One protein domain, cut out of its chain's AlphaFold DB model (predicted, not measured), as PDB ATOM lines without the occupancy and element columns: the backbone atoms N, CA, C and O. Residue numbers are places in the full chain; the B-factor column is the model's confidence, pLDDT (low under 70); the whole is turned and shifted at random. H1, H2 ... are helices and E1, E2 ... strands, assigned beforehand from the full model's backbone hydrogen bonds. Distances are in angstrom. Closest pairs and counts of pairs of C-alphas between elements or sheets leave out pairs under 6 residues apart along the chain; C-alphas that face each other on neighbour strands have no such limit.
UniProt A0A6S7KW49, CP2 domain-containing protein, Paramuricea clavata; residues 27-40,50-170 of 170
ATOM      1  N   LEU A  27      37.787   9.585 -42.470       55.56
ATOM      2  CA  LEU A  27      37.604   8.929 -41.174       55.56
ATOM      3  C   LEU A  27      38.688   7.888 -40.831       55.56
ATOM      4  O   LEU A  27      38.917   7.641 -39.649       55.56
ATOM      5  N   LEU A  28      39.408   7.320 -41.806       54.03
ATOM      6  CA  LEU A  28      40.462   6.317 -41.567       54.03
ATOM      7  C   LEU A  28      41.586   6.768 -40.615       54.03
ATOM      8  O   LEU A  28      41.977   5.957 -39.776       54.03
ATOM      9  N   PRO A  29      42.090   8.023 -40.631       59.50
ATOM     10  CA  PRO A  29      43.102   8.442 -39.657       59.50
ATOM     11  C   PRO A  29      42.567   8.537 -38.214       59.50
ATOM     12  O   PRO A  29      43.351   8.798 -37.297       59.50
ATOM     13  N   ARG A  30      41.254   8.337 -37.988       75.06
ATOM     14  CA  ARG A  30      40.612   8.437 -36.668       75.06
ATOM     15  C   ARG A  30      40.557   7.134 -35.888       75.06
ATOM     16  O   ARG A  30      40.477   7.176 -34.660       75.06
ATOM     17  N   PHE A  31      40.649   6.003 -36.573       84.44
ATOM     18  CA  PHE A  31      40.529   4.678 -35.980       84.44
ATOM     19  C   PHE A  31      41.819   3.887 -36.165       84.44
ATOM     20  O   PHE A  31      42.522   4.012 -37.161       84.44
ATOM     21  N   ASN A  32      42.136   3.054 -35.186       87.88
ATOM     22  CA  ASN A  32      43.277   2.162 -35.206       87.88
ATOM     23  C   ASN A  32      42.806   0.728 -34.998       87.88
ATOM     24  O   ASN A  32      42.276   0.381 -33.939       87.88
ATOM     25  N   PHE A  33      43.107  -0.109 -35.985       88.81
ATOM     26  CA  PHE A  33      42.835  -1.538 -35.973       88.81
ATOM     27  C   PHE A  33      44.157  -2.295 -35.891       88.81
ATOM     28  O   PHE A  33      45.020  -2.146 -36.755       88.81
ATOM     29  N   ALA A  34      44.335  -3.105 -34.850       88.81
ATOM     30  CA  ALA A  34      45.572  -3.852 -34.644       88.81
ATOM     31  C   ALA A  34      45.293  -5.336 -34.427       88.81
ATOM     32  O   ALA A  34      44.765  -5.729 -33.387       88.81
ATOM     33  N   LEU A  35      45.714  -6.164 -35.381       89.94
ATOM     34  CA  LEU A  35      45.754  -7.610 -35.204       89.94
ATOM     35  C   LEU A  35      46.902  -7.996 -34.263       89.94
ATOM     36  O   LEU A  35      48.043  -7.566 -34.438       89.94
ATOM     37  N   LYS A  36      46.606  -8.844 -33.281       90.44
ATOM     38  CA  LYS A  36      47.584  -9.448 -32.379       90.44
ATOM     39  C   LYS A  36      47.903 -10.860 -32.854       90.44
ATOM     40  O   LYS A  36      47.255 -11.827 -32.469       90.44
ATOM     41  N   ALA A  37      48.927 -10.956 -33.691       85.81
ATOM     42  CA  ALA A  37      49.508 -12.217 -34.123       85.81
ATOM     43  C   ALA A  37      51.021 -12.039 -34.350       85.81
ATOM     44  O   ALA A  37      51.463 -10.916 -34.608       85.81
ATOM     45  N   PRO A  38      51.830 -13.107 -34.241       75.44
ATOM     46  CA  PRO A  38      53.252 -13.042 -34.556       75.44
ATOM     47  C   PRO A  38      53.476 -12.647 -36.025       75.44
ATOM     48  O   PRO A  38      53.130 -13.390 -36.942       75.44
ATOM     49  N   THR A  39      54.058 -11.472 -36.258       67.06
ATOM     50  CA  THR A  39      54.435 -10.999 -37.600       67.06
ATOM     51  C   THR A  39      55.907 -11.320 -37.859       67.06
ATOM     52  O   THR A  39      56.736 -11.181 -36.959       67.06
ATOM     53  N   SER A  40      56.251 -11.751 -39.077       60.12
ATOM     54  CA  SER A  40      57.643 -12.050 -39.425       60.12
ATOM     55  C   SER A  40      58.522 -10.789 -39.341       60.12
ATOM     56  O   SER A  40      58.101  -9.681 -39.676       60.12
ATOM     57  N   ILE A  50      53.585  -9.029 -43.977       70.31
ATOM     58  CA  ILE A  50      52.752 -10.235 -43.974       70.31
ATOM     59  C   ILE A  50      52.750 -10.880 -42.580       70.31
ATOM     60  O   ILE A  50      53.798 -11.065 -41.965       70.31
ATOM     61  N   THR A  51      51.573 -11.253 -42.083       80.62
ATOM     62  CA  THR A  51      51.411 -12.014 -40.830       80.62
ATOM     63  C   THR A  51      50.769 -13.367 -41.103       80.62
ATOM     64  O   THR A  51      49.777 -13.435 -41.826       80.62
ATOM     65  N   TYR A  52      51.316 -14.408 -40.482       81.06
ATOM     66  CA  TYR A  52      50.879 -15.790 -40.639       81.06
ATOM     67  C   TYR A  52      49.867 -16.179 -39.570       81.06
ATOM     68  O   TYR A  52      50.119 -15.985 -38.381       81.06
ATOM     69  N   LEU A  53      48.724 -16.711 -40.006       86.00
ATOM     70  CA  LEU A  53      47.638 -17.172 -39.145       86.00
ATOM     71  C   LEU A  53      47.407 -18.672 -39.322       86.00
ATOM     72  O   LEU A  53      47.502 -19.203 -40.425       86.00
ATOM     73  N   ASN A  54      47.066 -19.341 -38.234       87.12
ATOM     74  CA  ASN A  54      46.688 -20.740 -38.213       87.12
ATOM     75  C   ASN A  54      45.183 -20.857 -38.457       87.12
ATOM     76  O   ASN A  54      44.382 -20.124 -37.873       87.12
ATOM     77  N   GLN A  55      44.810 -21.808 -39.306       88.69
ATOM     78  CA  GLN A  55      43.415 -22.134 -39.576       88.69
ATOM     79  C   GLN A  55      42.691 -22.528 -38.285       88.69
ATOM     80  O   GLN A  55      43.232 -23.261 -37.457       88.69
ATOM     81  N   GLY A  56      41.464 -22.044 -38.112       90.06
ATOM     82  CA  GLY A  56      40.614 -22.411 -36.980       90.06
ATOM     83  C   GLY A  56      41.054 -21.838 -35.626       90.06
ATOM     84  O   GLY A  56      40.372 -22.073 -34.626       90.06
ATOM     85  N   GLN A  57      42.150 -21.072 -35.574       93.06
ATOM     86  CA  GLN A  57      42.614 -20.390 -34.370       93.06
ATOM     87  C   GLN A  57      41.995 -18.989 -34.263       93.06
ATOM     88  O   GLN A  57      41.888 -18.263 -35.251       93.06
ATOM     89  N   SER A  58      41.608 -18.609 -33.044       94.94
ATOM     90  CA  SER A  58      41.075 -17.279 -32.740       94.94
ATOM     91  C   SER A  58      42.212 -16.262 -32.585       94.94
ATOM     92  O   SER A  58      43.146 -16.470 -31.805       94.94
ATOM     93  N   TYR A  59      42.120 -15.144 -33.304       94.56
ATOM     94  CA  TYR A  59      43.080 -14.042 -33.258       94.56
ATOM     95  C   TYR A  59      42.409 -12.740 -32.850       94.56
ATOM     96  O   TYR A  59      41.382 -12.355 -33.404       94.56
ATOM     97  N   GLN A  60      43.026 -12.030 -31.909       94.88
ATOM     98  CA  GLN A  60      42.512 -10.755 -31.427       94.88
ATOM     99  C   GLN A  60      42.773  -9.637 -32.444       94.88
ATOM    100  O   GLN A  60      43.907  -9.427 -32.876       94.88
ATOM    101  N   VAL A  61      41.749  -8.846 -32.739       94.25
ATOM    102  CA  VAL A  61      41.842  -7.539 -33.389       94.25
ATOM    103  C   VAL A  61      41.363  -6.490 -32.389       94.25
ATOM    104  O   VAL A  61      40.244  -6.540 -31.882       94.25
ATOM    105  N   ARG A  62      42.241  -5.540 -32.075       94.25
ATOM    106  CA  ARG A  62      41.958  -4.414 -31.178       94.25
ATOM    107  C   ARG A  62      41.463  -3.226 -31.995       94.25
ATOM    108  O   ARG A  62      42.157  -2.814 -32.925       94.25
ATOM    109  N   LEU A  63      40.309  -2.683 -31.622       92.88
ATOM    110  CA  LEU A  63      39.674  -1.507 -32.213       92.88
ATOM    111  C   LEU A  63      39.825  -0.351 -31.232       92.88
ATOM    112  O   LEU A  63      39.357  -0.433 -30.097       92.88
ATOM    113  N   LYS A  64      40.503   0.714 -31.653       91.19
ATOM    114  CA  LYS A  64      40.738   1.880 -30.808       91.19
ATOM    115  C   LYS A  64      40.536   3.165 -31.587       91.19
ATOM    116  O   LYS A  64      41.038   3.319 -32.694       91.19
ATOM    117  N   THR A  65      39.882   4.120 -30.956       89.06
ATOM    118  CA  THR A  65      39.780   5.488 -31.446       89.06
ATOM    119  C   THR A  65      41.068   6.261 -31.128       89.06
ATOM    120  O   THR A  65      41.572   6.216 -30.003       89.06
ATOM    121  N   LEU A  66      41.645   6.934 -32.125       85.62
ATOM    122  CA  LEU A  66      42.878   7.726 -31.996       85.62
ATOM    123  C   LEU A  66      42.613   9.206 -31.692       85.62
ATOM    124  O   LEU A  66      43.474   9.876 -31.127       85.62
ATOM    125  N   TRP A  67      41.438   9.710 -32.065       82.19
ATOM    126  CA  TRP A  67      41.050  11.117 -31.947       82.19
ATOM    127  C   TRP A  67      39.605  11.215 -31.501       82.19
ATOM    128  O   TRP A  67      38.848  10.284 -31.718       82.19
ATOM    129  N   ASP A  68      39.198  12.354 -30.955       78.81
ATOM    130  CA  ASP A  68      37.814  12.550 -30.528       78.81
ATOM    131  C   ASP A  68      36.799  12.214 -31.642       78.81
ATOM    132  O   ASP A  68      36.897  12.721 -32.766       78.81
ATOM    133  N   THR A  69      35.850  11.337 -31.310       77.19
ATOM    134  CA  THR A  69      34.746  10.868 -32.157       77.19
ATOM    135  C   THR A  69      33.391  11.404 -31.707       77.19
ATOM    136  O   THR A  69      32.378  10.981 -32.247       77.19
ATOM    137  N   SER A  70      33.347  12.393 -30.807       76.31
ATOM    138  CA  SER A  70      32.098  12.996 -30.305       76.31
ATOM    139  C   SER A  70      31.204  13.611 -31.394       76.31
ATOM    140  O   SER A  70      30.030  13.886 -31.160       76.31
ATOM    141  N   PHE A  71      31.737  13.839 -32.599       78.38
ATOM    142  CA  PHE A  71      30.971  14.277 -33.773       78.38
ATOM    143  C   PHE A  71      30.175  13.141 -34.447       78.38
ATOM    144  O   PHE A  71      29.340  13.406 -35.312       78.38
ATOM    145  N   ILE A  72      30.448  11.881 -34.097       79.81
ATOM    146  CA  ILE A  72      29.728  10.707 -34.587       79.81
ATOM    147  C   ILE A  72      28.429  10.590 -33.799       79.81
ATOM    148  O   ILE A  72      28.434  10.544 -32.570       79.81
ATOM    149  N   SER A  73      27.306  10.514 -34.514       79.62
ATOM    150  CA  SER A  73      25.994  10.335 -33.893       79.62
ATOM    151  C   SER A  73      26.004   9.119 -32.966       79.62
ATOM    152  O   SER A  73      26.312   8.005 -33.391       79.62
ATOM    153  N   ASN A  74      25.688   9.346 -31.691       84.00
ATOM    154  CA  ASN A  74      25.668   8.339 -30.627       84.00
ATOM    155  C   ASN A  74      27.008   7.621 -30.373       84.00
ATOM    156  O   ASN A  74      27.022   6.632 -29.650       84.00
ATOM    157  N   ASN A  75      28.120   8.091 -30.952       88.56
ATOM    158  CA  ASN A  75      29.435   7.438 -30.928       88.56
ATOM    159  C   ASN A  75      29.464   6.005 -31.491       88.56
ATOM    160  O   ASN A  75      30.470   5.314 -31.323       88.56
ATOM    161  N   ILE A  76      28.407   5.562 -32.178       89.06
ATOM    162  CA  ILE A  76      28.310   4.213 -32.741       89.06
ATOM    163  C   ILE A  76      28.747   4.225 -34.204       89.06
ATOM    164  O   ILE A  76      28.271   5.036 -35.002       89.06
ATOM    165  N   VAL A  77      29.614   3.284 -34.573       88.81
ATOM    166  CA  VAL A  77      30.007   3.030 -35.965       88.81
ATOM    167  C   VAL A  77      29.707   1.589 -36.357       88.81
ATOM    168  O   VAL A  77      29.808   0.684 -35.533       88.81
ATOM    169  N   ASN A  78      29.365   1.374 -37.628       88.44
ATOM    170  CA  ASN A  78      29.319   0.033 -38.208       88.44
ATOM    171  C   ASN A  78      30.732  -0.342 -38.670       88.44
ATOM    172  O   ASN A  78      31.368   0.437 -39.380       88.44
ATOM    173  N   VAL A  79      31.204  -1.521 -38.279       87.81
ATOM    174  CA  VAL A  79      32.514  -2.067 -38.649       87.81
ATOM    175  C   VAL A  79      32.310  -3.246 -39.592       87.81
ATOM    176  O   VAL A  79      31.472  -4.105 -39.312       87.81
ATOM    177  N   LEU A  80      33.092  -3.308 -40.678       88.06
ATOM    178  CA  LEU A  80      33.045  -4.398 -41.652       88.06
ATOM    179  C   LEU A  80      34.412  -5.082 -41.766       88.06
ATOM    180  O   LEU A  80      35.355  -4.597 -42.395       88.06
ATOM    181  N   VAL A  81      34.513  -6.285 -41.212       87.50
ATOM    182  CA  VAL A  81      35.694  -7.135 -41.379       87.50
ATOM    183  C   VAL A  81      35.484  -8.038 -42.581       87.50
ATOM    184  O   VAL A  81      34.568  -8.853 -42.577       87.50
ATOM    185  N   LYS A  82      36.346  -7.928 -43.596       86.75
ATOM    186  CA  LYS A  82      36.245  -8.716 -44.826       86.75
ATOM    187  C   LYS A  82      37.483  -9.579 -45.045       86.75
ATOM    188  O   LYS A  82      38.616  -9.100 -45.015       86.75
ATOM    189  N   LEU A  83      37.276 -10.857 -45.328       86.12
ATOM    190  CA  LEU A  83      38.298 -11.712 -45.918       86.12
ATOM    191  C   LEU A  83      38.261 -11.536 -47.441       86.12
ATOM    192  O   LEU A  83      37.196 -11.618 -48.043       86.12
ATOM    193  N   GLY A  84      39.410 -11.272 -48.056       84.88
ATOM    194  CA  GLY A  84      39.532 -11.017 -49.490       84.88
ATOM    195  C   GLY A  84      40.829 -11.565 -50.079       84.88
ATOM    196  O   GLY A  84      41.722 -12.044 -49.375       84.88
ATOM    197  N   PHE A  85      40.973 -11.485 -51.396       82.62
ATOM    198  CA  PHE A  85      42.225 -11.865 -52.056       82.62
ATOM    199  C   PHE A  85      43.182 -10.682 -52.221       82.62
ATOM    200  O   PHE A  85      42.767  -9.575 -52.564       82.62
ATOM    201  N   TYR A  86      44.489 -10.911 -52.036       77.56
ATOM    202  CA  TYR A  86      45.492  -9.895 -52.389       77.56
ATOM    203  C   TYR A  86      45.661  -9.754 -53.889       77.56
ATOM    204  O   TYR A  86      45.721  -8.655 -54.436       77.56
ATOM    205  N   GLU A  87      45.791 -10.900 -54.551       77.31
ATOM    206  CA  GLU A  87      46.115 -10.935 -55.957       77.31
ATOM    207  C   GLU A  87      44.931 -10.427 -56.764       77.31
ATOM    208  O   GLU A  87      43.841 -10.996 -56.719       77.31
ATOM    209  N   ARG A  88      45.170  -9.402 -57.585       80.56
ATOM    210  CA  ARG A  88      44.139  -8.817 -58.450       80.56
ATOM    211  C   ARG A  88      43.431  -9.862 -59.318       80.56
ATOM    212  O   ARG A  88      42.242  -9.729 -59.571       80.56
ATOM    213  N   LYS A  89      44.142 -10.901 -59.768       82.25
ATOM    214  CA  LYS A  89      43.547 -11.992 -60.558       82.25
ATOM    215  C   LYS A  89      42.511 -12.776 -59.753       82.25
ATOM    216  O   LYS A  89      41.456 -13.082 -60.290       82.25
ATOM    217  N   LEU A  90      42.797 -13.053 -58.480       81.00
ATOM    218  CA  LEU A  90      41.889 -13.767 -57.584       81.00
ATOM    219  C   LEU A  90      40.728 -12.884 -57.111       81.00
ATOM    220  O   LEU A  90      39.633 -13.394 -56.939       81.00
ATOM    221  N   GLN A  91      40.920 -11.565 -56.999       84.12
ATOM    222  CA  GLN A  91      39.828 -10.624 -56.700       84.12
ATOM    223  C   GLN A  91      38.716 -10.642 -57.764       84.12
ATOM    224  O   GLN A  91      37.551 -10.454 -57.432       84.12
ATOM    225  N   VAL A  92      39.055 -10.868 -59.041       85.94
ATOM    226  CA  VAL A  92      38.064 -10.938 -60.137       85.94
ATOM    227  C   VAL A  92      37.179 -12.181 -60.023       85.94
ATOM    228  O   VAL A  92      36.008 -12.130 -60.382       85.94
ATOM    229  N   VAL A  93      37.735 -13.280 -59.511       86.62
ATOM    230  CA  VAL A  93      37.054 -14.577 -59.359       86.62
ATOM    231  C   VAL A  93      36.736 -14.892 -57.893       86.62
ATOM    232  O   VAL A  93      36.569 -16.049 -57.521       86.62
ATOM    233  N   GLU A  94      36.672 -13.863 -57.041       85.00
ATOM    234  CA  GLU A  94      36.544 -14.006 -55.586       85.00
ATOM    235  C   GLU A  94      35.278 -14.783 -55.196       85.00
ATOM    236  O   GLU A  94      35.348 -15.726 -54.410       85.00
ATOM    237  N   ALA A  95      34.140 -14.435 -55.804       85.69
ATOM    238  CA  ALA A  95      32.857 -15.082 -55.536       85.69
ATOM    239  C   ALA A  95      32.872 -16.579 -55.889       85.69
ATOM    240  O   ALA A  95      32.518 -17.404 -55.051       85.69
ATOM    241  N   GLU A  96      33.360 -16.930 -57.084       88.88
ATOM    242  CA  GLU A  96      33.485 -18.325 -57.538       88.88
ATOM    243  C   GLU A  96      34.381 -19.136 -56.591       88.88
ATOM    244  O   GLU A  96      34.084 -20.279 -56.249       88.88
ATOM    245  N   LYS A  97      35.472 -18.529 -56.112       86.38
ATOM    246  CA  LYS A  97      36.419 -19.178 -55.202       86.38
ATOM    247  C   LYS A  97      35.824 -19.456 -53.826       86.38
ATOM    248  O   LYS A  97      36.074 -20.525 -53.267       86.38
ATOM    249  N   TYR A  98      35.044 -18.527 -53.281       87.50
ATOM    250  CA  TYR A  98      34.343 -18.761 -52.020       87.50
ATOM    251  C   TYR A  98      33.202 -19.763 -52.170       87.50
ATOM    252  O   TYR A  98      33.039 -20.609 -51.296       87.50
ATOM    253  N   GLU A  99      32.477 -19.747 -53.287       88.00
ATOM    254  CA  GLU A  99      31.443 -20.743 -53.583       88.00
ATOM    255  C   GLU A  99      32.026 -22.163 -53.720       88.00
ATOM    256  O   GLU A  99      31.486 -23.108 -53.137       88.00
ATOM    257  N   GLU A 100      33.170 -22.319 -54.401       88.56
ATOM    258  CA  GLU A 100      33.909 -23.591 -54.474       88.56
ATOM    259  C   GLU A 100      34.288 -24.075 -53.065       88.56
ATOM    260  O   GLU A 100      34.101 -25.246 -52.729       88.56
ATOM    261  N   TRP A 101      34.797 -23.181 -52.211       88.38
ATOM    262  CA  TRP A 101      35.178 -23.522 -50.839       88.38
ATOM    263  C   TRP A 101      33.973 -23.959 -49.994       88.38
ATOM    264  O   TRP A 101      34.020 -25.013 -49.362       88.38
ATOM    265  N   LEU A 102      32.870 -23.207 -50.052       88.62
ATOM    266  CA  LEU A 102      31.630 -23.504 -49.327       88.62
ATOM    267  C   LEU A 102      31.002 -24.826 -49.777       88.62
ATOM    268  O   LEU A 102      30.535 -25.601 -48.946       88.62
ATOM    269  N   THR A 103      31.043 -25.127 -51.075       89.50
ATOM    270  CA  THR A 103      30.545 -26.399 -51.622       89.50
ATOM    271  C   THR A 103      31.325 -27.593 -51.069       89.50
ATOM    272  O   THR A 103      30.741 -28.634 -50.771       89.50
ATOM    273  N   ASN A 104      32.640 -27.440 -50.885       88.81
ATOM    274  CA  ASN A 104      33.486 -28.481 -50.299       88.81
ATOM    275  C   ASN A 104      33.332 -28.589 -48.771       88.81
ATOM    276  O   ASN A 104      33.666 -29.628 -48.201       88.81
ATOM    277  N   ARG A 105      32.840 -27.536 -48.103       88.44
ATOM    278  CA  ARG A 105      32.731 -27.428 -46.638       88.44
ATOM    279  C   ARG A 105      31.388 -26.806 -46.206       88.44
ATOM    280  O   ARG A 105      31.370 -25.748 -45.581       88.44
ATOM    281  N   PRO A 106      30.242 -27.459 -46.470       85.88
ATOM    282  CA  PRO A 106      28.915 -26.849 -46.297       85.88
ATOM    283  C   PRO A 106      28.535 -26.539 -44.839       85.88
ATOM    284  O   PRO A 106      27.595 -25.784 -44.595       85.88
ATOM    285  N   ALA A 107      29.230 -27.140 -43.870       87.31
ATOM    286  CA  ALA A 107      28.994 -26.941 -42.441       87.31
ATOM    287  C   ALA A 107      29.951 -25.921 -41.797       87.31
ATOM    288  O   ALA A 107      29.778 -25.592 -40.623       87.31
ATOM    289  N   GLU A 108      30.955 -25.433 -42.530       88.12
ATOM    290  CA  GLU A 108      31.950 -24.493 -42.013       88.12
ATOM    291  C   GLU A 108      31.656 -23.075 -42.498       88.12
ATOM    292  O   GLU A 108      31.179 -22.860 -43.612       88.12
ATOM    293  N   ARG A 109      31.979 -22.080 -41.669       89.06
ATOM    294  CA  ARG A 109      31.944 -20.674 -42.076       89.06
ATOM    295  C   ARG A 109      33.348 -20.235 -42.433       89.06
ATOM    296  O   ARG A 109      34.299 -20.603 -41.755       89.06
ATOM    297  N   LEU A 110      33.494 -19.415 -43.464       88.56
ATOM    298  CA  LEU A 110      34.809 -18.959 -43.913       88.56
ATOM    299  C   LEU A 110      35.518 -18.083 -42.861       88.56
ATOM    300  O   LEU A 110      36.726 -18.206 -42.634       88.56
ATOM    301  N   LEU A 111      34.742 -17.201 -42.233       89.94
ATOM    302  CA  LEU A 111      35.180 -16.184 -41.290       89.94
ATOM    303  C   LEU A 111      34.158 -16.089 -40.148       89.94
ATOM    304  O   LEU A 111      32.956 -16.007 -40.395       89.94
ATOM    305  N   GLU A 112      34.627 -16.098 -38.902       90.94
ATOM    306  CA  GLU A 112      33.773 -16.111 -37.708       90.94
ATOM    307  C   GLU A 112      34.263 -15.125 -36.644       90.94
ATOM    308  O   GLU A 112      35.457 -14.832 -36.562       90.94
ATOM    309  N   ILE A 113      33.338 -14.667 -35.792       92.50
ATOM    310  CA  ILE A 113      33.660 -14.005 -34.519       92.50
ATOM    311  C   ILE A 113      33.557 -15.043 -33.405       92.50
ATOM    312  O   ILE A 113      32.503 -15.650 -33.215       92.50
ATOM    313  N   ASP A 114      34.620 -15.192 -32.626       94.44
ATOM    314  CA  ASP A 114      34.615 -15.902 -31.353       94.44
ATOM    315  C   ASP A 114      33.963 -14.996 -30.294       94.44
ATOM    316  O   ASP A 114      34.616 -14.199 -29.611       94.44
ATOM    317  N   ILE A 115      32.627 -15.039 -30.251       93.19
ATOM    318  CA  ILE A 115      31.799 -14.178 -29.394       93.19
ATOM    319  C   ILE A 115      32.179 -14.315 -27.909       93.19
ATOM    320  O   ILE A 115      32.351 -13.275 -27.277       93.19
ATOM    321  N   PRO A 116      32.373 -15.525 -27.337       95.50
ATOM    322  CA  PRO A 116      32.762 -15.673 -25.932       95.50
ATOM    323  C   PRO A 116      34.068 -14.965 -25.549       95.50
ATOM    324  O   PRO A 116      34.225 -14.569 -24.396       95.50
ATOM    325  N   MET A 117      35.003 -14.814 -26.491       96.31
ATOM    326  CA  MET A 117      36.269 -14.110 -26.259       96.31
ATOM    327  C   MET A 117      36.197 -12.607 -26.567       96.31
ATOM    328  O   MET A 117      37.090 -11.857 -26.176       96.31
ATOM    329  N   SER A 118      35.163 -12.160 -27.282       96.38
ATOM    330  CA  SER A 118      35.056 -10.791 -27.787       96.38
ATOM    331  C   SER A 118      34.366  -9.854 -26.793       96.38
ATOM    332  O   SER A 118      33.423 -10.231 -26.102       96.38
ATOM    333  N   VAL A 119      34.812  -8.596 -26.742       96.69
ATOM    334  CA  VAL A 119      34.298  -7.557 -25.835       96.69
ATOM    335  C   VAL A 119      34.147  -6.234 -26.588       96.69
ATOM    336  O   VAL A 119      35.000  -5.877 -27.400       96.69
ATOM    337  N   GLY A 120      33.078  -5.486 -26.297       94.06
ATOM    338  CA  GLY A 120      32.848  -4.150 -26.867       94.06
ATOM    339  C   GLY A 120      32.221  -4.145 -28.265       94.06
ATOM    340  O   GLY A 120      32.254  -3.116 -28.934       94.06
ATOM    341  N   ILE A 121      31.658  -5.276 -28.703       92.25
ATOM    342  CA  ILE A 121      30.868  -5.380 -29.937       92.25
ATOM    343  C   ILE A 121      29.375  -5.363 -29.634       92.25
ATOM    344  O   ILE A 121      28.919  -5.953 -28.654       92.25
ATOM    345  N   LEU A 122      28.620  -4.707 -30.502       92.88
ATOM    346  CA  LEU A 122      27.174  -4.547 -30.434       92.88
ATOM    347  C   LEU A 122      26.557  -5.025 -31.753       92.88
ATOM    348  O   LEU A 122      27.237  -5.062 -32.775       92.88
ATOM    349  N   ASN A 123      25.273  -5.391 -31.731       91.38
ATOM    350  CA  ASN A 123      24.445  -5.619 -32.925       91.38
ATOM    351  C   ASN A 123      25.168  -6.352 -34.076       91.38
ATOM    352  O   ASN A 123      25.355  -5.798 -35.155       91.38
ATOM    353  N   ILE A 124      25.600  -7.596 -33.847       90.81
ATOM    354  CA  ILE A 124      26.269  -8.410 -34.874       90.81
ATOM    355  C   ILE A 124      25.254  -8.755 -35.977       90.81
ATOM    356  O   ILE A 124      24.263  -9.435 -35.710       90.81
ATOM    357  N   ARG A 125      25.495  -8.291 -37.208       81.88
ATOM    358  CA  ARG A 125      24.563  -8.393 -38.346       81.88
ATOM    359  C   ARG A 125      24.901  -9.524 -39.312       81.88
ATOM    360  O   ARG A 125      23.995 -10.250 -39.712       81.88
ATOM    361  N   SER A 126      26.173  -9.716 -39.674       67.88
ATOM    362  CA  SER A 126      26.568 -10.785 -40.606       67.88
ATOM    363  C   SER A 126      27.309 -11.924 -39.896       67.88
ATOM    364  O   SER A 126      28.478 -11.848 -39.532       67.88
ATOM    365  N   GLN A 127      26.562 -13.007 -39.680       61.44
ATOM    366  CA  GLN A 127      27.023 -14.320 -39.202       61.44
ATOM    367  C   GLN A 127      26.457 -15.431 -40.112       61.44
ATOM    368  O   GLN A 127      26.179 -16.545 -39.665       61.44
ATOM    369  N   GLY A 128      26.188 -15.108 -41.382       58.66
ATOM    370  CA  GLY A 128      25.638 -16.058 -42.346       58.66
ATOM    371  C   GLY A 128      26.701 -17.054 -42.803       58.66
ATOM    372  O   GLY A 128      27.862 -16.696 -42.957       58.66
ATOM    373  N   SER A 129      26.310 -18.303 -43.068       57.19
ATOM    374  CA  SER A 129      27.255 -19.352 -43.486       57.19
ATOM    375  C   SER A 129      27.950 -19.076 -44.825       57.19
ATOM    376  O   SER A 129      28.944 -19.719 -45.132       57.19
ATOM    377  N   TYR A 130      27.450 -18.113 -45.605       61.03
ATOM    378  CA  TYR A 130      27.900 -17.824 -46.968       61.03
ATOM    379  C   TYR A 130      28.692 -16.512 -47.099       61.03
ATOM    380  O   TYR A 130      28.966 -16.090 -48.220       61.03
ATOM    381  N   THR A 131      29.031 -15.832 -45.995       72.56
ATOM    382  CA  THR A 131      29.698 -14.523 -46.057       72.56
ATOM    383  C   THR A 131      31.186 -14.619 -45.726       72.56
ATOM    384  O   THR A 131      31.599 -15.226 -44.743       72.56
ATOM    385  N   ASN A 132      32.010 -13.954 -46.532       85.44
ATOM    386  CA  ASN A 132      33.411 -13.638 -46.235       85.44
ATOM    387  C   ASN A 132      33.545 -12.342 -45.416       85.44
ATOM    388  O   ASN A 132      34.602 -11.714 -45.396       85.44
ATOM    389  N   GLU A 133      32.455 -11.921 -44.784       87.12
ATOM    390  CA  GLU A 133      32.282 -10.623 -44.151       87.12
ATOM    391  C   GLU A 133      31.635 -10.795 -42.777       87.12
ATOM    392  O   GLU A 133      30.730 -11.619 -42.616       87.12
ATOM    393  N   LEU A 134      32.092  -9.985 -41.822       89.06
ATOM    394  CA  LEU A 134      31.527  -9.819 -40.488       89.06
ATOM    395  C   LEU A 134      31.188  -8.344 -40.277       89.06
ATOM    396  O   LEU A 134      32.049  -7.479 -40.434       89.06
ATOM    397  N   GLU A 135      29.953  -8.074 -39.885       90.25
ATOM    398  CA  GLU A 135      29.410  -6.742 -39.658       90.25
ATOM    399  C   GLU A 135      28.874  -6.664 -38.232       90.25
ATOM    400  O   GLU A 135      28.104  -7.526 -37.795       90.25
ATOM    401  N   PHE A 136      29.289  -5.634 -37.507       91.31
ATOM    402  CA  PHE A 136      28.845  -5.354 -36.146       91.31
ATOM    403  C   PHE A 136      28.950  -3.856 -35.856       91.31
ATOM    404  O   PHE A 136      29.614  -3.107 -36.573       91.31
ATOM    405  N   GLU A 137      28.303  -3.419 -34.787       92.50
ATOM    406  CA  GLU A 137      28.410  -2.059 -34.275       92.50
ATOM    407  C   GLU A 137      29.465  -1.967 -33.169       92.50
ATOM    408  O   GLU A 137      29.653  -2.890 -32.374       92.50
ATOM    409  N   TRP A 138      30.151  -0.832 -33.105       92.81
ATOM    410  CA  TRP A 138      31.152  -0.534 -32.086       92.81
ATOM    411  C   TRP A 138      30.923   0.866 -31.509       92.81
ATOM    412  O   TRP A 138      30.763   1.834 -32.254       92.81
ATOM    413  N   ASP A 139      30.920   0.964 -30.176       92.12
ATOM    414  CA  ASP A 139      30.962   2.236 -29.452       92.12
ATOM    415  C   ASP A 139      32.392   2.786 -29.420       92.12
ATOM    416  O   ASP A 139      33.259   2.295 -28.696       92.12
ATOM    417  N   THR A 140      32.621   3.842 -30.195       89.88
ATOM    418  CA  THR A 140      33.931   4.473 -30.385       89.88
ATOM    419  C   THR A 140      34.474   5.189 -29.146       89.88
ATOM    420  O   THR A 140      35.658   5.542 -29.145       89.88
ATOM    421  N   GLN A 141      33.671   5.390 -28.091       90.00
ATOM    422  CA  GLN A 141      34.171   5.902 -26.807       90.00
ATOM    423  C   GLN A 141      34.924   4.833 -26.011       90.00
ATOM    424  O   GLN A 141      35.739   5.159 -25.144       90.00
ATOM    425  N   LEU A 142      34.672   3.559 -26.314       91.56
ATOM    426  CA  LEU A 142      35.288   2.417 -25.662       91.56
ATOM    427  C   LEU A 142      36.222   1.690 -26.624       91.56
ATOM    428  O   LEU A 142      36.064   1.689 -27.842       91.56
ATOM    429  N   GLU A 143      37.219   1.024 -26.063       93.25
ATOM    430  CA  GLU A 143      38.011   0.077 -26.832       93.25
ATOM    431  C   GLU A 143      37.236  -1.230 -27.016       93.25
ATOM    432  O   GLU A 143      36.671  -1.750 -26.053       93.25
ATOM    433  N   ALA A 144      37.276  -1.793 -28.225       95.06
ATOM    434  CA  ALA A 144      36.755  -3.130 -28.488       95.06
ATOM    435  C   ALA A 144      37.878  -4.123 -28.809       95.06
ATOM    436  O   ALA A 144      38.926  -3.789 -29.373       95.06
ATOM    437  N   GLN A 145      37.646  -5.376 -28.434       95.88
ATOM    438  CA  GLN A 145      38.526  -6.503 -28.707       95.88
ATOM    439  C   GLN A 145      37.686  -7.592 -29.354       95.88
ATOM    440  O   GLN A 145      36.868  -8.223 -28.690       95.88
ATOM    441  N   ILE A 146      37.879  -7.799 -30.652       95.44
ATOM    442  CA  ILE A 146      37.197  -8.865 -31.383       95.44
ATOM    443  C   ILE A 146      38.157 -10.024 -31.572       95.44
ATOM    444  O   ILE A 146      39.338  -9.812 -31.841       95.44
ATOM    445  N   TYR A 147      37.663 -11.243 -31.452       95.56
ATOM    446  CA  TYR A 147      38.425 -12.437 -31.779       95.56
ATOM    447  C   TYR A 147      37.860 -13.019 -33.062       95.56
ATOM    448  O   TYR A 147      36.696 -13.400 -33.106       95.56
ATOM    449  N   ILE A 148      38.670 -13.045 -34.118       93.25
ATOM    450  CA  ILE A 148      38.272 -13.580 -35.421       93.25
ATOM    451  C   ILE A 148      38.897 -14.950 -35.648       93.25
ATOM    452  O   ILE A 148      40.049 -15.183 -35.275       93.25
ATOM    453  N   LYS A 149      38.150 -15.837 -36.298       92.38
ATOM    454  CA  LYS A 149      38.619 -17.150 -36.734       92.38
ATOM    455  C   LYS A 149      38.492 -17.255 -38.249       92.38
ATOM    456  O   LYS A 149      37.456 -16.910 -38.811       92.38
ATOM    457  N   ILE A 150      39.559 -17.720 -38.894       91.06
ATOM    458  CA  ILE A 150      39.613 -17.952 -40.341       91.06
ATOM    459  C   ILE A 150      39.712 -19.454 -40.556       91.06
ATOM    460  O   ILE A 150      40.651 -20.088 -40.070       91.06
ATOM    461  N   ASN A 151      38.754 -20.019 -41.283       90.19
ATOM    462  CA  ASN A 151      38.659 -21.466 -41.459       90.19
ATOM    463  C   ASN A 151      39.139 -21.943 -42.827       90.19
ATOM    464  O   ASN A 151      39.096 -23.136 -43.090       90.19
ATOM    465  N   CYS A 152      39.654 -21.061 -43.681       87.38
ATOM    466  CA  CYS A 152      40.272 -21.447 -44.945       87.38
ATOM    467  C   CYS A 152      41.795 -21.287 -44.926       87.38
ATOM    468  O   CYS A 152      42.328 -20.403 -44.250       87.38
ATOM    469  N   VAL A 153      42.494 -22.078 -45.740       84.25
ATOM    470  CA  VAL A 153      43.928 -21.896 -46.013       84.25
ATOM    471  C   VAL A 153      44.162 -21.457 -47.454       84.25
ATOM    472  O   VAL A 153      43.427 -21.841 -48.361       84.25
ATOM    473  N   SER A 154      45.210 -20.657 -47.689       79.81
ATOM    474  CA  SER A 154      45.460 -20.052 -49.006       79.81
ATOM    475  C   SER A 154      45.525 -21.079 -50.146       79.81
ATOM    476  O   SER A 154      45.027 -20.817 -51.237       79.81
ATOM    477  N   SER A 155      46.092 -22.264 -49.887       76.81
ATOM    478  CA  SER A 155      46.268 -23.330 -50.884       76.81
ATOM    479  C   SER A 155      44.955 -23.903 -51.422       76.81
ATOM    480  O   SER A 155      44.936 -24.425 -52.539       76.81
ATOM    481  N   GLU A 156      43.846 -23.769 -50.688       82.06
ATOM    482  CA  GLU A 156      42.525 -24.227 -51.137       82.06
ATOM    483  C   GLU A 156      42.019 -23.433 -52.341       82.06
ATOM    484  O   GLU A 156      41.322 -23.977 -53.195       82.06
ATOM    485  N   PHE A 157      42.426 -22.171 -52.461       77.94
ATOM    486  CA  PHE A 157      41.960 -21.284 -53.525       77.94
ATOM    487  C   PHE A 157      42.884 -21.265 -54.740       77.94
ATOM    488  O   PHE A 157      42.541 -20.695 -55.777       77.94
ATOM    489  N   THR A 158      44.069 -21.862 -54.627       67.38
ATOM    490  CA  THR A 158      45.166 -21.560 -55.546       67.38
ATOM    491  C   THR A 158      45.787 -22.790 -56.172       67.38
ATOM    492  O   THR A 158      46.817 -22.628 -56.812       67.38
ATOM    493  N   LYS A 159      45.177 -23.983 -56.025       61.22
ATOM    494  CA  LYS A 159      45.586 -25.278 -56.618       61.22
ATOM    495  C   LYS A 159      46.616 -25.112 -57.758       61.22
ATOM    496  O   LYS A 159      46.257 -24.833 -58.900       61.22
ATOM    497  N   GLY A 160      47.907 -25.227 -57.421       52.41
ATOM    498  CA  GLY A 160      49.035 -25.133 -58.364       52.41
ATOM    499  C   GLY A 160      49.734 -23.769 -58.533       52.41
ATOM    500  O   GLY A 160      50.651 -23.677 -59.347       52.41
ATOM    501  N   LYS A 161      49.354 -22.710 -57.801       52.34
ATOM    502  CA  LYS A 161      49.985 -21.370 -57.788       52.34
ATOM    503  C   LYS A 161      49.982 -20.768 -56.374       52.34
ATOM    504  O   LYS A 161      49.150 -21.119 -55.545       52.34
ATOM    505  N   SER A 162      50.918 -19.868 -56.080       47.72
ATOM    506  CA  SER A 162      51.128 -19.268 -54.753       47.72
ATOM    507  C   SER A 162      50.182 -18.094 -54.469       47.72
ATOM    508  O   SER A 162      50.646 -16.973 -54.288       47.72
ATOM    509  N   GLY A 163      48.869 -18.306 -54.455       46.78
ATOM    510  CA  GLY A 163      47.962 -17.238 -54.035       46.78
ATOM    511  C   GLY A 163      47.876 -17.146 -52.514       46.78
ATOM    512  O   GLY A 163      47.986 -18.139 -51.800       46.78
ATOM    513  N   THR A 164      47.709 -15.928 -52.020       51.19
ATOM    514  CA  THR A 164      47.592 -15.599 -50.599       51.19
ATOM    515  C   THR A 164      46.187 -15.060 -50.319       51.19
ATOM    516  O   THR A 164      45.763 -14.085 -50.948       51.19
ATOM    517  N   CYS A 165      45.481 -15.661 -49.360       51.91
ATOM    518  CA  CYS A 165      44.251 -15.098 -48.799       51.91
ATOM    519  C   CYS A 165      44.602 -14.031 -47.767       51.91
ATOM    520  O   CYS A 165      45.459 -14.276 -46.921       51.91
ATOM    521  N   MET A 166      43.946 -12.870 -47.819       56.28
ATOM    522  CA  MET A 166      44.214 -11.762 -46.906       56.28
ATOM    523  C   MET A 166      42.965 -11.253 -46.215       56.28
ATOM    524  O   MET A 166      41.935 -11.024 -46.835       56.28
ATOM    525  N   VAL A 167      43.085 -10.950 -44.930       46.06
ATOM    526  CA  VAL A 167      42.058 -10.178 -44.230       46.06
ATOM    527  C   VAL A 167      42.278  -8.695 -44.503       46.06
ATOM    528  O   VAL A 167      43.389  -8.182 -44.333       46.06
ATOM    529  N   HIS A 168      41.215  -8.006 -44.899       51.38
ATOM    530  CA  HIS A 168      41.162  -6.559 -44.994       51.38
ATOM    531  C   HIS A 168      40.099  -6.030 -44.021       51.38
ATOM    532  O   HIS A 168      38.922  -6.373 -44.111       51.38
ATOM    533  N   LEU A 169      40.535  -5.215 -43.062       42.06
ATOM    534  CA  LEU A 169      39.663  -4.549 -42.094       42.06
ATOM    535  C   LEU A 169      39.287  -3.181 -42.674       42.06
ATOM    536  O   LEU A 169      40.203  -2.417 -42.994       42.06
ATOM    537  N   LYS A 170      37.990  -2.905 -42.847       41.72
ATOM    538  CA  LYS A 170      37.473  -1.585 -43.230       41.72
ATOM    539  C   LYS A 170      36.576  -1.015 -42.144       41.72
ATOM    540  O   LYS A 170      35.745  -1.772 -41.595       41.72
TER     541      LYS A 170
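AT A GLANCE: This is residues 27 to 40 and 50 to 170 of the 170 residues of the protein "CP2 domain-containing protein" of Paramuricea clavata (UniProt A0A6S7KW49). A sandwich of two sheets face to face, E1-E2-E6-E4 and E5-E3-E7, has two helices, H1 and H2, at one end of its long axis. Both sheets are antiparallel, and long loops join E4 to E5 and E6 to E7. The 135 printed residues include, in order, E1 E2 E3 H1 H2 E4 E5 E6 E7; the class is mixed, with under half of the residues in named elements. The whole is compact, radius of gyration of the C-alphas 15.7 A, with spans of 50 by 30 by 27 A.

HOW THE PARTS SIT: Edge strand E1, residues 31 to 36, is antiparallel to E2, residues 58 to 65; N 32 and O 64, 2.7 A apart, are within hydrogen-bond range. E6, residues 144 to 150, is antiparallel to E2, with N 61 and O 146 at 2.7 A, and to edge strand E4, residues 111 to 113, with N 112 and O 149 at 2.9 A. This sheet is strongly twisted. Inner strand E3, residues 76 to 85, is antiparallel to E5, residues 133 to 139, with N 79 and O 136 at 2.8 A, and to E7, residues 165 to 169, with N 84 and O 166 at 2.8 A. The facing parts of the sheets are 8.3 A centre to centre. H1, residues 88 to 92, and H2, residues 94 to 104, only graze the sheet of E3, each with 5 pairs of C-alphas within 10 A; the closest C-alphas of E3 and H1 are those of Phe 85 and Gln 91, 5.4 A. In both helices every O i to N i+4 pair is within hydrogen-bond range.

IN THESE COORDINATES: E1 begins at C-alpha 31 (40.529, 4.678, -35.980). E2 is 22.8 A long, E3 28.7 A and H2 15.7 A. E7 ends at C-alpha 169 (39.663, -4.549, -42.094).

THE WHOLE: Residues 41 to 49 are not printed; C-alphas 40 and 50 are 6.9 A apart. Confidence is under 70 at residues 27 to 29, 39 to 40, 126 to 130 and 158 to 170.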